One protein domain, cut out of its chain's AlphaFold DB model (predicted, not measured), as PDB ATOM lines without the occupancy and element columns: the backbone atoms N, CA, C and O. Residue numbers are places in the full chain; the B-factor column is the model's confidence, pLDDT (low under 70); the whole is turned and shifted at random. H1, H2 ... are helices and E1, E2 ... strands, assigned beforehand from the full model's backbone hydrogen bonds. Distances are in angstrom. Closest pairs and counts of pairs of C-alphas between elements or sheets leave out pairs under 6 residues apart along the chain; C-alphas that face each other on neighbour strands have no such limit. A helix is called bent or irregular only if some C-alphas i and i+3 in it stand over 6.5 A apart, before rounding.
ATOM      1  N   ARG A   2       5.787  19.004  35.966       67.75
ATOM      2  CA  ARG A   2       5.072  19.361  34.724       67.75
ATOM      3  C   ARG A   2       4.578  20.808  34.801       67.75
ATOM      4  O   ARG A   2       3.570  21.151  34.198       67.75
ATOM      5  N   ASP A   3       5.223  21.620  35.639       77.56
ATOM      6  CA  ASP A   3       4.792  23.000  35.813       77.56
ATOM      7  C   ASP A   3       5.165  23.784  34.544       77.56
ATOM      8  O   ASP A   3       6.353  23.816  34.205       77.56
ATOM      9  N   PRO A   4       4.196  24.375  33.823       84.62
ATOM     10  CA  PRO A   4       4.471  25.124  32.599       84.62
ATOM     11  C   PRO A   4       5.362  26.352  32.837       84.62
ATOM     12  O   PRO A   4       5.945  26.863  31.883       84.62
ATOM     13  N   LEU A   5       5.499  26.817  34.084       88.94
ATOM     14  CA  LEU A   5       6.339  27.962  34.436       88.94
ATOM     15  C   LEU A   5       7.823  27.605  34.580       88.94
ATOM     16  O   LEU A   5       8.672  28.492  34.512       88.94
ATOM     17  N   LEU A   6       8.160  26.318  34.724       92.12
ATOM     18  CA  LEU A   6       9.533  25.882  34.986       92.12
ATOM     19  C   LEU A   6      10.543  26.373  33.926       92.12
ATOM     20  O   LEU A   6      11.565  26.931  34.330       92.12
ATOM     21  N   PRO A   7      10.293  26.263  32.602       95.12
ATOM     22  CA  PRO A   7      11.218  26.802  31.602       95.12
ATOM     23  C   PRO A   7      11.417  28.317  31.723       95.12
ATOM     24  O   PRO A   7      12.533  28.813  31.579       95.12
ATOM     25  N   ALA A   8      10.348  29.061  32.031       94.81
ATOM     26  CA  ALA A   8      10.428  30.504  32.211       94.81
ATOM     27  C   ALA A   8      11.280  30.867  33.435       94.81
ATOM     28  O   ALA A   8      12.134  31.748  33.337       94.81
ATOM     29  N   TRP A   9      11.105  30.168  34.562       95.56
ATOM     30  CA  TRP A   9      11.909  30.385  35.765       95.56
ATOM     31  C   TRP A   9      13.381  30.066  35.543       95.56
ATOM     32  O   TRP A   9      14.223  30.911  35.835       95.56
ATOM     33  N   LEU A  10      13.701  28.902  34.966       96.88
ATOM     34  CA  LEU A  10      15.088  28.541  34.654       96.88
ATOM     35  C   LEU A  10      15.731  29.588  33.740       96.88
ATOM     36  O   LEU A  10      16.857  30.014  33.991       96.88
ATOM     37  N   GLY A  11      14.990  30.082  32.745       97.38
ATOM     38  CA  GLY A  11      15.462  31.131  31.850       97.38
ATOM     39  C   GLY A  11      15.740  32.469  32.543       97.38
ATOM     40  O   GLY A  11      16.683  33.156  32.145       97.38
ATOM     41  N   ARG A  12      14.958  32.845  33.568       96.62
ATOM     42  CA  ARG A  12      15.202  34.048  34.391       96.62
ATOM     43  C   ARG A  12      16.394  33.848  35.327       96.62
ATOM     44  O   ARG A  12      17.275  34.701  35.350       96.62
ATOM     45  N   ILE A  13      16.482  32.697  35.994       97.06
ATOM     46  CA  ILE A  13      17.615  32.321  36.857       97.06
ATOM     47  C   ILE A  13      18.929  32.328  36.062       97.06
ATOM     48  O   ILE A  13      19.920  32.909  36.495       97.06
ATOM     49  N   ALA A  14      18.930  31.758  34.854       97.50
ATOM     50  CA  ALA A  14      20.097  31.744  33.978       97.50
ATOM     51  C   ALA A  14      20.553  33.150  33.556       97.50
ATOM     52  O   ALA A  14      21.746  33.368  33.366       97.50
ATOM     53  N   ARG A  15      19.620  34.102  33.394       96.62
ATOM     54  CA  ARG A  15      19.942  35.502  33.063       96.62
ATOM     55  C   ARG A  15      20.448  36.285  34.271       96.62
ATOM     56  O   ARG A  15      21.346  37.098  34.098       96.62
ATOM     57  N   ALA A  16      19.859  36.065  35.445       95.12
ATOM     58  CA  ALA A  16      20.257  36.741  36.678       95.12
ATOM     59  C   ALA A  16      21.656  36.305  37.135       95.12
ATOM     60  O   ALA A  16      22.452  37.140  37.557       95.12
ATOM     61  N   GLY A  17      21.973  35.014  36.991       95.00
ATOM     62  CA  GLY A  17      23.272  34.488  37.387       95.00
ATOM     63  C   GLY A  17      23.438  34.361  38.903       95.00
ATOM     64  O   GLY A  17      22.529  34.652  39.673       95.00
ATOM     65  N   GLY A  18      24.590  33.850  39.345       94.38
ATOM     66  CA  GLY A  18      24.949  33.754  40.772       94.38
ATOM     67  C   GLY A  18      24.085  32.824  41.641       94.38
ATOM     68  O   GLY A  18      24.362  32.672  42.826       94.38
ATOM     69  N   THR A  19      23.057  32.180  41.082       97.38
ATOM     70  CA  THR A  19      22.151  31.281  41.812       97.38
ATOM     71  C   THR A  19      22.602  29.823  41.738       97.38
ATOM     72  O   THR A  19      22.784  29.267  40.652       97.38
ATOM     73  N   ALA A  20      22.703  29.170  42.894       98.38
ATOM     74  CA  ALA A  20      22.763  27.717  42.996       98.38
ATOM     75  C   ALA A  20      21.345  27.127  42.900       98.38
ATOM     76  O   ALA A  20      20.451  27.528  43.639       98.38
ATOM     77  N   VAL A  21      21.131  26.170  41.998       98.31
ATOM     78  CA  VAL A  21      19.848  25.484  41.803       98.31
ATOM     79  C   VAL A  21      19.961  24.061  42.339       98.31
ATOM     80  O   VAL A  21      20.781  23.276  41.858       98.31
ATOM     81  N   VAL A  22      19.112  23.724  43.309       97.94
ATOM     82  CA  VAL A  22      19.023  22.377  43.886       97.94
ATOM     83  C   VAL A  22      17.781  21.683  43.331       97.94
ATOM     84  O   VAL A  22      16.662  22.097  43.641       97.94
ATOM     85  N   PRO A  23      17.928  20.649  42.489       95.12
ATOM     86  CA  PRO A  23      16.783  19.870  42.051       95.12
ATOM     87  C   PRO A  23      16.276  18.983  43.195       95.12
ATOM     88  O   PRO A  23      17.048  18.312  43.875       95.12
ATOM     89  N   GLY A  24      14.957  18.906  43.359       91.25
ATOM     90  CA  GLY A  24      14.357  17.786  44.086       91.25
ATOM     91  C   GLY A  24      14.485  16.486  43.288       91.25
ATOM     92  O   GLY A  24      14.621  16.523  42.068       91.25
ATOM     93  N   GLY A  25      14.385  15.329  43.942       83.44
ATOM     94  CA  GLY A  25      14.443  14.033  43.249       83.44
ATOM     95  C   GLY A  25      13.160  13.652  42.493       83.44
ATOM     96  O   GLY A  25      13.204  12.830  41.579       83.44
ATOM     97  N   GLY A  26      12.018  14.262  42.835       87.38
ATOM     98  CA  GLY A  26      10.732  14.038  42.161       87.38
ATOM     99  C   GLY A  26      10.397  12.553  41.972       87.38
ATOM    100  O   GLY A  26      10.639  11.737  42.856       87.38
ATOM    101  N   ALA A  27       9.913  12.200  40.777       90.25
ATOM    102  CA  ALA A  27       9.545  10.822  40.443       90.25
ATOM    103  C   ALA A  27      10.713   9.824  40.570       90.25
ATOM    104  O   ALA A  27      10.478   8.644  40.825       90.25
ATOM    105  N   PHE A  28      11.964  10.273  40.417       91.31
ATOM    106  CA  PHE A  28      13.129   9.400  40.558       91.31
ATOM    107  C   PHE A  28      13.423   9.069  42.030       91.31
ATOM    108  O   PHE A  28      13.722   7.921  42.347       91.31
ATOM    109  N   ALA A  29      13.266  10.031  42.948       92.81
ATOM    110  CA  ALA A  29      13.354   9.751  44.385       92.81
ATOM    111  C   ALA A  29      12.156   8.935  44.895       92.81
ATOM    112  O   ALA A  29      12.321   8.084  45.767       92.81
ATOM    113  N   ASP A  30      10.964   9.132  44.326       94.44
ATOM    114  CA  ASP A  30       9.803   8.297  44.649       94.44
ATOM    115  C   ASP A  30      10.028   6.835  44.235       94.44
ATOM    116  O   ASP A  30       9.677   5.921  44.984       94.44
ATOM    117  N   ALA A  31      10.688   6.599  43.095       96.25
ATOM    118  CA  ALA A  31      11.100   5.261  42.677       96.25
ATOM    119  C   ALA A  31      12.130   4.641  43.640       96.25
ATOM    120  O   ALA A  31      12.017   3.458  43.958       96.25
ATOM    121  N   ALA A  32      13.085   5.427  44.154       96.38
ATOM    122  CA  ALA A  32      14.020   4.966  45.184       96.38
ATOM    123  C   ALA A  32      13.290   4.543  46.468       96.38
ATOM    124  O   ALA A  32      13.532   3.453  46.986       96.38
ATOM    125  N   ARG A  33      12.325   5.350  46.927       95.62
ATOM    126  CA  ARG A  33      11.495   5.031  48.097       95.62
ATOM    127  C   ARG A  33      10.680   3.751  47.892       95.62
ATOM    128  O   ARG A  33      10.620   2.908  48.783       95.62
ATOM    129  N   ALA A  34      10.080   3.582  46.714       97.44
ATOM    130  CA  ALA A  34       9.329   2.375  46.373       97.44
ATOM    131  C   ALA A  34      10.230   1.130  46.318       97.44
ATOM    132  O   ALA A  34       9.853   0.074  46.825       97.44
ATOM    133  N   ALA A  35      11.430   1.253  45.744       97.44
ATOM    134  CA  ALA A  35      12.401   0.167  45.684       97.44
ATOM    135  C   ALA A  35      12.891  -0.239  47.077       97.44
ATOM    136  O   ALA A  35      12.948  -1.432  47.360       97.44
ATOM    137  N   GLN A  36      13.174   0.724  47.961       97.56
ATOM    138  CA  GLN A  36      13.541   0.428  49.344       97.56
ATOM    139  C   GLN A  36      12.420  -0.305  50.077       97.56
ATOM    140  O   GLN A  36      12.667  -1.337  50.690       97.56
ATOM    141  N   ALA A  37      11.177   0.166  49.961       97.38
ATOM    142  CA  ALA A  37      10.035  -0.498  50.582       97.38
ATOM    143  C   ALA A  37       9.805  -1.920  50.037       97.38
ATOM    144  O   ALA A  37       9.387  -2.806  50.777       97.38
ATOM    145  N   HIS A  38      10.078  -2.162  48.754       98.12
ATOM    146  CA  HIS A  38       9.878  -3.474  48.142       98.12
ATOM    147  C   HIS A  38      11.016  -4.459  48.449       98.12
ATOM    148  O   HIS A  38      10.757  -5.597  48.828       98.12
ATOM    149  N   TRP A  39      12.267  -4.021  48.297       98.19
ATOM    150  CA  TRP A  39      13.456  -4.868  48.425       98.19
ATOM    151  C   TRP A  39      14.092  -4.844  49.815       98.19
ATOM    152  O   TRP A  39      14.980  -5.648  50.075       98.19
ATOM    153  N   GLN A  40      13.647  -3.944  50.698       97.38
ATOM    154  CA  GLN A  40      14.160  -3.782  52.062       97.38
ATOM    155  C   GLN A  40      15.677  -3.525  52.100       97.38
ATOM    156  O   GLN A  40      16.379  -4.023  52.978       97.38
ATOM    157  N   VAL A  41      16.196  -2.762  51.127       96.62
ATOM    158  CA  VAL A  41      17.593  -2.298  51.165       96.62
ATOM    159  C   VAL A  41      17.786  -1.275  52.283       96.62
ATOM    160  O   VAL A  41      16.831  -0.633  52.730       96.62
ATOM    161  N   ASP A  42      19.025  -1.128  52.742       96.06
ATOM    162  CA  ASP A  42      19.344  -0.183  53.805       96.06
ATOM    163  C   ASP A  42      19.195   1.286  53.367       96.06
ATOM    164  O   ASP A  42      19.013   1.623  52.190       96.06
ATOM    165  N   ASP A  43      19.254   2.171  54.357       95.62
ATOM    166  CA  ASP A  43      19.113   3.612  54.173       95.62
ATOM    167  C   ASP A  43      20.231   4.209  53.306       95.62
ATOM    168  O   ASP A  43      19.983   5.143  52.548       95.62
ATOM    169  N   VAL A  44      21.443   3.641  53.333       97.31
ATOM    170  CA  VAL A  44      22.567   4.107  52.502       97.31
ATOM    171  C   VAL A  44      22.289   3.837  51.025       97.31
ATOM    172  O   VAL A  44      22.441   4.731  50.187       97.31
ATOM    173  N   ALA A  45      21.837   2.629  50.688       97.38
ATOM    174  CA  ALA A  45      21.449   2.273  49.333       97.38
ATOM    175  C   ALA A  45      20.279   3.142  48.846       97.38
ATOM    176  O   ALA A  45      20.346   3.702  47.748       97.38
ATOM    177  N   ALA A  46      19.241   3.314  49.669       96.56
ATOM    178  CA  ALA A  46      18.082   4.136  49.329       96.56
ATOM    179  C   ALA A  46      18.446   5.617  49.128       96.56
ATOM    180  O   ALA A  46      18.023   6.231  48.144       96.56
ATOM    181  N   HIS A  47      19.285   6.168  50.008       96.75
ATOM    182  CA  HIS A  47      19.842   7.515  49.897       96.75
ATOM    183  C   HIS A  47      20.616   7.696  48.590       96.75
ATOM    184  O   HIS A  47      20.335   8.617  47.822       96.75
ATOM    185  N   ASN A  48      21.535   6.779  48.277       97.56
ATOM    186  CA  ASN A  48      22.318   6.832  47.043       97.56
ATOM    187  C   ASN A  48      21.427   6.780  45.794       97.56
ATOM    188  O   ASN A  48      21.659   7.521  44.837       97.56
ATOM    189  N   MET A  49      20.375   5.957  45.802       97.56
ATOM    190  CA  MET A  49      19.386   5.928  44.722       97.56
ATOM    191  C   MET A  49      18.634   7.262  44.592       97.56
ATOM    192  O   MET A  49      18.428   7.743  43.476       97.56
ATOM    193  N   ALA A  50      18.253   7.889  45.708       96.81
ATOM    194  CA  ALA A  50      17.586   9.189  45.706       96.81
ATOM    195  C   ALA A  50      18.501  10.313  45.185       96.81
ATOM    196  O   ALA A  50      18.058  11.126  44.371       96.81
ATOM    197  N   VAL A  51      19.780  10.316  45.576       96.94
ATOM    198  CA  VAL A  51      20.811  11.237  45.066       96.94
ATOM    199  C   VAL A  51      20.989  11.085  43.554       96.94
ATOM    200  O   VAL A  51      20.970  12.074  42.823       96.94
ATOM    201  N   LEU A  52      21.069   9.852  43.045       97.31
ATOM    202  CA  LEU A  52      21.102   9.607  41.598       97.31
ATOM    203  C   LEU A  52      19.823  10.103  40.905       97.31
ATOM    204  O   LEU A  52      19.880  10.601  39.779       97.31
ATOM    205  N   GLY A  53      18.673  10.026  41.576       96.56
ATOM    206  CA  GLY A  53      17.428  10.629  41.106       96.56
ATOM    207  C   GLY A  53      17.483  12.160  41.026       96.56
ATOM    208  O   GLY A  53      17.021  12.740  40.044       96.56
ATOM    209  N   MET A  54      18.107  12.828  42.002       96.69
ATOM    210  CA  MET A  54      18.370  14.273  41.940       96.69
ATOM    211  C   MET A  54      19.293  14.632  40.770       96.69
ATOM    212  O   MET A  54      19.022  15.603  40.063       96.69
ATOM    213  N   ALA A  55      20.325  13.827  40.497       97.81
ATOM    214  CA  ALA A  55      21.201  14.028  39.344       97.81
ATOM    215  C   ALA A  55      20.435  13.911  38.008       97.81
ATOM    216  O   ALA A  55      20.624  14.727  37.102       97.81
ATOM    217  N   GLN A  56      19.506  12.955  37.894       97.31
ATOM    218  CA  GLN A  56      18.617  12.830  36.729       97.31
ATOM    219  C   GLN A  56      17.720  14.066  36.563       97.31
ATOM    220  O   GLN A  56      17.587  14.591  35.454       97.31
ATOM    221  N   CYS A  57      17.166  14.596  37.658       96.19
ATOM    222  CA  CYS A  57      16.438  15.864  37.637       96.19
ATOM    223  C   CYS A  57      17.321  17.032  37.188       96.19
ATOM    224  O   CYS A  57      16.890  17.822  36.354       96.19
ATOM    225  N   ALA A  58      18.552  17.140  37.692       97.50
ATOM    226  CA  ALA A  58      19.501  18.173  37.274       97.50
ATOM    227  C   ALA A  58      19.752  18.141  35.758       97.50
ATOM    228  O   ALA A  58      19.708  19.188  35.110       97.50
ATOM    229  N   HIS A  59      19.952  16.953  35.181       97.69
ATOM    230  CA  HIS A  59      20.107  16.802  33.734       97.69
ATOM    231  C   HIS A  59      18.859  17.225  32.960       97.69
ATOM    232  O   HIS A  59      18.987  17.877  31.926       97.69
ATOM    233  N   LEU A  60      17.660  16.928  33.467       96.12
ATOM    234  CA  LEU A  60      16.426  17.429  32.863       96.12
ATOM    235  C   LEU A  60      16.354  18.962  32.902       96.12
ATOM    236  O   LEU A  60      16.045  19.574  31.882       96.12
ATOM    237  N   LEU A  61      16.642  19.588  34.049       97.00
ATOM    238  CA  LEU A  61      16.632  21.050  34.173       97.00
ATOM    239  C   LEU A  61      17.632  21.694  33.205       97.00
ATOM    240  O   LEU A  61      17.297  22.661  32.525       97.00
ATOM    241  N   HIS A  62      18.831  21.123  33.087       98.12
ATOM    242  CA  HIS A  62      19.839  21.577  32.131       98.12
ATOM    243  C   HIS A  62      19.410  21.360  30.670       98.12
ATOM    244  O   HIS A  62      19.661  22.213  29.826       98.12
ATOM    245  N   GLY A  63      18.706  20.265  30.365       97.75
ATOM    246  CA  GLY A  63      18.125  20.035  29.040       97.75
ATOM    247  C   GLY A  63      17.053  21.064  28.655       97.75
ATOM    248  O   GLY A  63      16.890  21.359  27.475       97.75
ATOM    249  N   ILE A  64      16.348  21.636  29.639       97.25
ATOM    250  CA  ILE A  64      15.378  22.722  29.433       97.25
ATOM    251  C   ILE A  64      16.088  24.073  29.258       97.25
ATOM    252  O   ILE A  64      15.684  24.869  28.414       97.25
ATOM    253  N   GLU A  65      17.133  24.341  30.045       97.88
ATOM    254  CA  GLU A  65      17.897  25.591  29.998       97.88
ATOM    255  C   GLU A  65      19.418  25.326  30.001       97.88
ATOM    256  O   GLU A  65      20.056  25.318  31.062       97.88
ATOM    257  N   PRO A  66      20.031  25.146  28.813       97.62
ATOM    258  CA  PRO A  66      21.446  24.783  28.687       97.62
ATOM    259  C   PRO A  66      22.437  25.868  29.122       97.62
ATOM    260  O   PRO A  66      23.632  25.596  29.240       97.62
ATOM    261  N   ARG A  67      21.982  27.111  29.353       97.38
ATOM    262  CA  ARG A  67      22.850  28.195  29.848       97.38
ATOM    263  C   ARG A  67      23.227  28.020  31.322       97.38
ATOM    264  O   ARG A  67      24.217  28.603  31.759       97.38
ATOM    265  N   LEU A  68      22.464  27.228  32.079       98.38
ATOM    266  CA  LEU A  68      22.802  26.871  33.457       98.38
ATOM    267  C   LEU A  68      23.997  25.917  33.471       98.38
ATOM    268  O   LEU A  68      23.997  24.906  32.768       98.38
ATOM    269  N   ALA A  69      25.006  26.207  34.290       98.38
ATOM    270  CA  ALA A  69      26.138  25.304  34.464       98.38
ATOM    271  C   ALA A  69      25.725  24.055  35.262       98.38
ATOM    272  O   ALA A  69      24.873  24.137  36.141       98.38
ATOM    273  N   LEU A  70      26.360  22.912  34.996       98.56
ATOM    274  CA  LEU A  70      26.256  21.716  35.836       98.56
ATOM    275  C   LEU A  70      27.484  21.607  36.739       98.56
ATOM    276  O   LEU A  70      28.611  21.808  36.281       98.56
ATOM    277  N   ALA A  71      27.272  21.230  37.996       98.50
ATOM    278  CA  ALA A  71      28.342  20.909  38.930       98.50
ATOM    279  C   ALA A  71      28.054  19.588  39.651       98.50
ATOM    280  O   ALA A  71      26.997  19.418  40.260       98.50
ATOM    281  N   ALA A  72      29.012  18.661  39.594       97.56
ATOM    282  CA  ALA A  72      28.908  17.356  40.251       97.56
ATOM    283  C   ALA A  72      28.970  17.451  41.783       97.56
ATOM    284  O   ALA A  72      28.403  16.603  42.467       97.56
ATOM    285  N   SER A  73      29.648  18.478  42.301       98.00
ATOM    286  CA  SER A  73      29.941  18.650  43.721       98.00
ATOM    287  C   SER A  73      29.855  20.103  44.166       98.00
ATOM    288  O   SER A  73      29.964  21.006  43.331       98.00
ATOM    289  N   VAL A  74      29.752  20.332  45.480       97.81
ATOM    290  CA  VAL A  74      29.805  21.677  46.084       97.81
ATOM    291  C   VAL A  74      31.070  22.417  45.644       97.81
ATOM    292  O   VAL A  74      31.004  23.563  45.207       97.81
ATOM    293  N   ALA A  75      32.221  21.737  45.672       97.94
ATOM    294  CA  ALA A  75      33.490  22.318  45.236       97.94
ATOM    295  C   ALA A  75      33.443  22.768  43.764       97.94
ATOM    296  O   ALA A  75      33.928  23.847  43.421       97.94
ATOM    297  N   GLY A  76      32.801  21.971  42.904       98.12
ATOM    298  CA  GLY A  76      32.609  22.286  41.489       98.12
ATOM    299  C   GLY A  76      31.680  23.476  41.230       98.12
ATOM    300  O   GLY A  76      31.724  24.038  40.137       98.12
ATOM    301  N   MET A  77      30.868  23.893  42.207       98.38
ATOM    302  CA  MET A  77      29.976  25.050  42.066       98.38
ATOM    303  C   MET A  77      30.705  26.388  42.204       98.38
ATOM    304  O   MET A  77      30.252  27.378  41.635       98.38
ATOM    305  N   HIS A  78      31.841  26.447  42.907       97.31
ATOM    306  CA  HIS A  78      32.504  27.724  43.196       97.31
ATOM    307  C   HIS A  78      32.932  28.480  41.934       97.31
ATOM    308  O   HIS A  78      32.626  29.661  41.802       97.31
ATOM    309  N   ALA A  79      33.601  27.815  40.987       97.75
ATOM    310  CA  ALA A  79      34.086  28.462  39.767       97.75
ATOM    311  C   ALA A  79      32.963  29.067  38.892       97.75
ATOM    312  O   ALA A  79      33.065  30.244  38.540       97.75
ATOM    313  N   PRO A  80      31.885  28.339  38.527       97.81
ATOM    314  CA  PRO A  80      30.801  28.928  37.745       97.81
ATOM    315  C   PRO A  80      30.031  30.009  38.513       97.81
ATOM    316  O   PRO A  80      29.720  31.031  37.904       97.81
ATOM    317  N   LEU A  81      29.785  29.840  39.818       97.94
ATOM    318  CA  LEU A  81      29.112  30.860  40.629       97.94
ATOM    319  C   LEU A  81      29.946  32.146  40.734       97.94
ATOM    320  O   LEU A  81      29.408  33.232  40.540       97.94
ATOM    321  N   ALA A  82      31.263  32.036  40.946       96.69
ATOM    322  CA  ALA A  82      32.177  33.183  40.970       96.69
ATOM    323  C   ALA A  82      32.261  33.903  39.612       96.69
ATOM    324  O   ALA A  82      32.472  35.111  39.561       96.69
ATOM    325  N   ALA A  83      32.045  33.179  38.509       96.94
ATOM    326  CA  ALA A  83      31.913  33.746  37.166       96.94
ATOM    327  C   ALA A  83      30.508  34.317  36.875       96.94
ATOM    328  O   ALA A  83      30.187  34.605  35.722       96.94
ATOM    329  N   GLY A  84      29.643  34.432  37.888       96.44
ATOM    330  CA  GLY A  84      28.284  34.953  37.753       96.44
ATOM    331  C   GLY A  84      27.315  34.003  37.050       96.44
ATOM    332  O   GLY A  84      26.219  34.416  36.694       96.44
ATOM    333  N   ARG A  85      27.656  32.724  36.844       97.62
ATOM    334  CA  ARG A  85      26.750  31.759  36.204       97.62
ATOM    335  C   ARG A  85      25.875  31.066  37.233       97.62
ATOM    336  O   ARG A  85      26.371  30.516  38.214       97.62
ATOM    337  N   ALA A  86      24.574  31.016  36.966       98.19
ATOM    338  CA  ALA A  86      23.692  30.139  37.718       98.19
ATOM    339  C   ALA A  86      24.049  28.667  37.441       98.19
ATOM    340  O   ALA A  86      24.375  28.290  36.309       98.19
ATOM    341  N   THR A  87      24.039  27.851  38.492       98.75
ATOM    342  CA  THR A  87      24.627  26.506  38.492       98.75
ATOM    343  C   THR A  87      23.682  25.507  39.139       98.75
ATOM    344  O   THR A  87      23.272  25.696  40.279       98.75
ATOM    345  N   ILE A  88      23.364  24.423  38.438       98.69
ATOM    346  CA  ILE A  88      22.587  23.298  38.953       98.69
ATOM    347  C   ILE A  88      23.539  22.297  39.612       98.69
ATOM    348  O   ILE A  88      24.528  21.863  39.009       98.69
ATOM    349  N   TRP A  89      23.223  21.909  40.843       98.56
ATOM    350  CA  TRP A  89      23.957  20.883  41.572       98.56
ATOM    351  C   TRP A  89      23.415  19.489  41.246       98.56
ATOM    352  O   TRP A  89      22.224  19.226  41.401       98.56
ATOM    353  N   LEU A  90      24.294  18.589  40.804       98.00
ATOM    354  CA  LEU A  90      23.963  17.175  40.583       98.00
ATOM    355  C   LEU A  90      23.955  16.367  41.889       98.00
ATOM    356  O   LEU A  90      23.421  15.264  41.900       98.00
ATOM    357  N   ALA A  91      24.562  16.898  42.958       96.12
ATOM    358  CA  ALA A  91      24.667  16.258  44.269       96.12
ATOM    359  C   ALA A  91      25.361  14.884  44.284       96.12
ATOM    360  O   ALA A  91      25.170  14.117  45.220       96.12
ATOM    361  N   LEU A  92      26.201  14.559  43.293       96.69
ATOM    362  CA  LEU A  92      26.893  13.259  43.240       96.69
ATOM    363  C   LEU A  92      27.887  13.078  44.398       96.69
ATOM    364  O   LEU A  92      28.133  11.961  44.840       96.69
ATOM    365  N   ASP A  93      28.403  14.177  44.947       95.94
ATOM    366  CA  ASP A  93      29.215  14.191  46.167       95.94
ATOM    367  C   ASP A  93      28.427  13.889  47.454       95.94
ATOM    368  O   ASP A  93      29.012  13.772  48.535       95.94
ATOM    369  N   LEU A  94      27.104  13.727  47.364       96.44
ATOM    370  CA  LEU A  94      26.276  13.236  48.460       96.44
ATOM    371  C   LEU A  94      26.125  11.716  48.499       96.44
ATOM    372  O   LEU A  94      25.538  11.227  49.459       96.44
ATOM    373  N   GLN A  95      26.657  10.957  47.536       97.00
ATOM    374  CA  GLN A  95      26.689   9.500  47.677       97.00
ATOM    375  C   GLN A  95      27.535   9.089  48.895       97.00
ATOM    376  O   GLN A  95      28.491   9.776  49.272       97.00
ATOM    377  N   ARG A  96      27.148   7.995  49.552       96.94
ATOM    378  CA  ARG A  96      27.742   7.515  50.802       96.94
ATOM    379  C   ARG A  96      28.043   6.028  50.742       96.94
ATOM    380  O   ARG A  96      27.243   5.258  50.222       96.94
ATOM    381  N   ASP A  97      29.158   5.644  51.352       96.75
ATOM    382  CA  ASP A  97      29.510   4.239  51.591       96.75
ATOM    383  C   ASP A  97      29.047   3.757  52.979       96.75
ATOM    384  O   ASP A  97      28.971   2.559  53.234       96.75
ATOM    385  N   ALA A  98      28.734   4.692  53.883       96.06
ATOM    386  CA  ALA A  98      28.266   4.428  55.239       96.06
ATOM    387  C   ALA A  98      27.235   5.480  55.673       96.06
ATOM    388  O   ALA A  98      27.264   6.616  55.196       96.06
ATOM    389  N   ALA A  99      26.339   5.100  56.585       93.94
ATOM    390  CA  ALA A  99      25.280   5.977  57.073       93.94
ATOM    391  C   ALA A  99      25.843   7.193  57.827       93.94
ATOM    392  O   ALA A  99      26.781   7.072  58.618       93.94
ATOM    393  N   ASP A 100      25.233   8.354  57.606       94.38
ATOM    394  CA  ASP A 100      25.525   9.596  58.317       94.38
ATOM    395  C   ASP A 100      24.232  10.384  58.596       94.38
ATOM    396  O   ASP A 100      23.120   9.896  58.399       94.38
ATOM    397  N   ALA A 101      24.362  11.618  59.087       91.88
ATOM    398  CA  ALA A 101      23.214  12.458  59.421       91.88
ATOM    399  C   ALA A 101      22.325  12.837  58.218       91.88
ATOM    400  O   ALA A 101      21.241  13.371  58.430       91.88
ATOM    401  N   LEU A 102      22.774  12.615  56.977       92.69
ATOM    402  CA  LEU A 102      22.060  12.942  55.743       92.69
ATOM    403  C   LEU A 102      21.427  11.720  55.068       92.69
ATOM    404  O   LEU A 102      20.659  11.907  54.132       92.69
ATOM    405  N   THR A 103      21.730  10.495  55.508       94.06
ATOM    406  CA  THR A 103      21.290   9.269  54.819       94.06
ATOM    407  C   THR A 103      19.902   8.779  55.229       94.06
ATOM    408  O   THR A 103      19.590   7.621  54.996       94.06
ATOM    409  N   SER A 104      19.060   9.604  55.859       94.25
ATOM    410  CA  SER A 104      17.702   9.210  56.266       94.25
ATOM    411  C   SER A 104      16.633   9.970  55.487       94.25
ATOM    412  O   SER A 104      16.857  11.086  55.029       94.25
ATOM    413  N   TRP A 105      15.418   9.418  55.405       94.69
ATOM    414  CA  TRP A 105      14.279  10.112  54.785       94.69
ATOM    415  C   TRP A 105      13.773  11.335  55.554       94.69
ATOM    416  O   TRP A 105      12.927  12.065  55.037       94.69
ATOM    417  N   ASP A 106      14.285  11.578  56.760       96.12
ATOM    418  CA  ASP A 106      14.043  12.837  57.461       96.12
ATOM    419  C   ASP A 106      14.824  13.997  56.817       96.12
ATOM    420  O   ASP A 106      14.462  15.154  57.028       96.12
TER     421      ASP A 106
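AT A GLANCE: This is residues 2 to 106 of the 179 residues of the protein "Tetrahydromethanopterin biosynthesis protein kinase" of Thauera sp. 27 (UniProt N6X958). A small sheet of two short strands, E1 and E2, sits between the last part of the long helix H3 on one face and the short helix H4 on the other. H3 runs on past the sheet, and H2 folds back along it as a helical hairpin, while H1 begins near the end of H3 and runs nearly square to it. The stretch from residue 90 to residue 106, with no named element, leads from E2 back toward the beginning of H3. The printed part has 105 residues with four named helices and two named strands, in the order H1 H2 H3 E1 H4 E2; the sheet is parallel, in the order E1, E2, and the class is mostly helix. The whole is compact, with a radius of gyration of the C-alphas of 14.8 A and spans of 44 by 31 by 20 A.

IN THESE COORDINATES: E1 is residues 69 to 71, 6.6 A long, and E2 is residues 87 to 89, 6.4 A long, with C-alpha 89 at (23.957, 20.883, 41.572). H3, residues 43 to 64, measures 31.5 A and ends with C-alpha 64 at (15.378, 22.722, 29.433). H4, residues 74 to 82, measures 12.8 A. H2, residues 26 to 39, measures 20.1 A. H1, residues 6 to 16, measures 15.4 A and begins with C-alpha 6 at (9.533, 25.882, 34.986).

HOW THE PARTS SIT: E1 and E2 are parallel neighbours at 30 degrees, with N 88 and O 69 2.8 A apart and N 71 and O 88 3.0 A apart, both within hydrogen-bond range. Residues 20 to 21 form a short parallel pairing with residues 87 to 88 of E2. E1, H4 and E2 form a strand-helix-strand unit, two parallel neighbour strands with a helix between, and its crossover is right-handed. The closest C-alphas of H4 and E1 are those of Met 77 and Ala 71, 5.4 A apart. The closest C-alphas of H3 and E2 are those of Ala 58 and Ile 88, 6.2 A apart. H2 and H3, a hairpin, touch at a shallow tilt of 23 degrees, opposite ways, closest at the C-alphas of Ala 29 and Ala 50, 4.5 A apart. H1 and H3 only just touch, with 3 pairs of C-alphas within 8 A, made by residues 61 to 64 of H3 alone; the closest C-alphas are those of Pro 7 and Ile 64, 6.2 A apart, and the lines are about perpendicular at 78 degrees. H3 and H4 are apart, as are H1 and H2. In H1, H2 and H3 every O i to N i+4 pair is within hydrogen-bond range; in H4 it is 2 of 5, beside 4 of 6 O i to N i+3 pairs. H4 is only just irregular: C-alphas 76 and 79 are 6.6 A apart.

THE WHOLE: The two C-alphas farthest apart are those of His 38 and Ala 83, 44.6 A. The printed part has no cut. The link from H1 to H2 is short, the other links are tight, and no link is long. The mean pLDDT of the printed part is 95.7, and residue 2 alone is under 70.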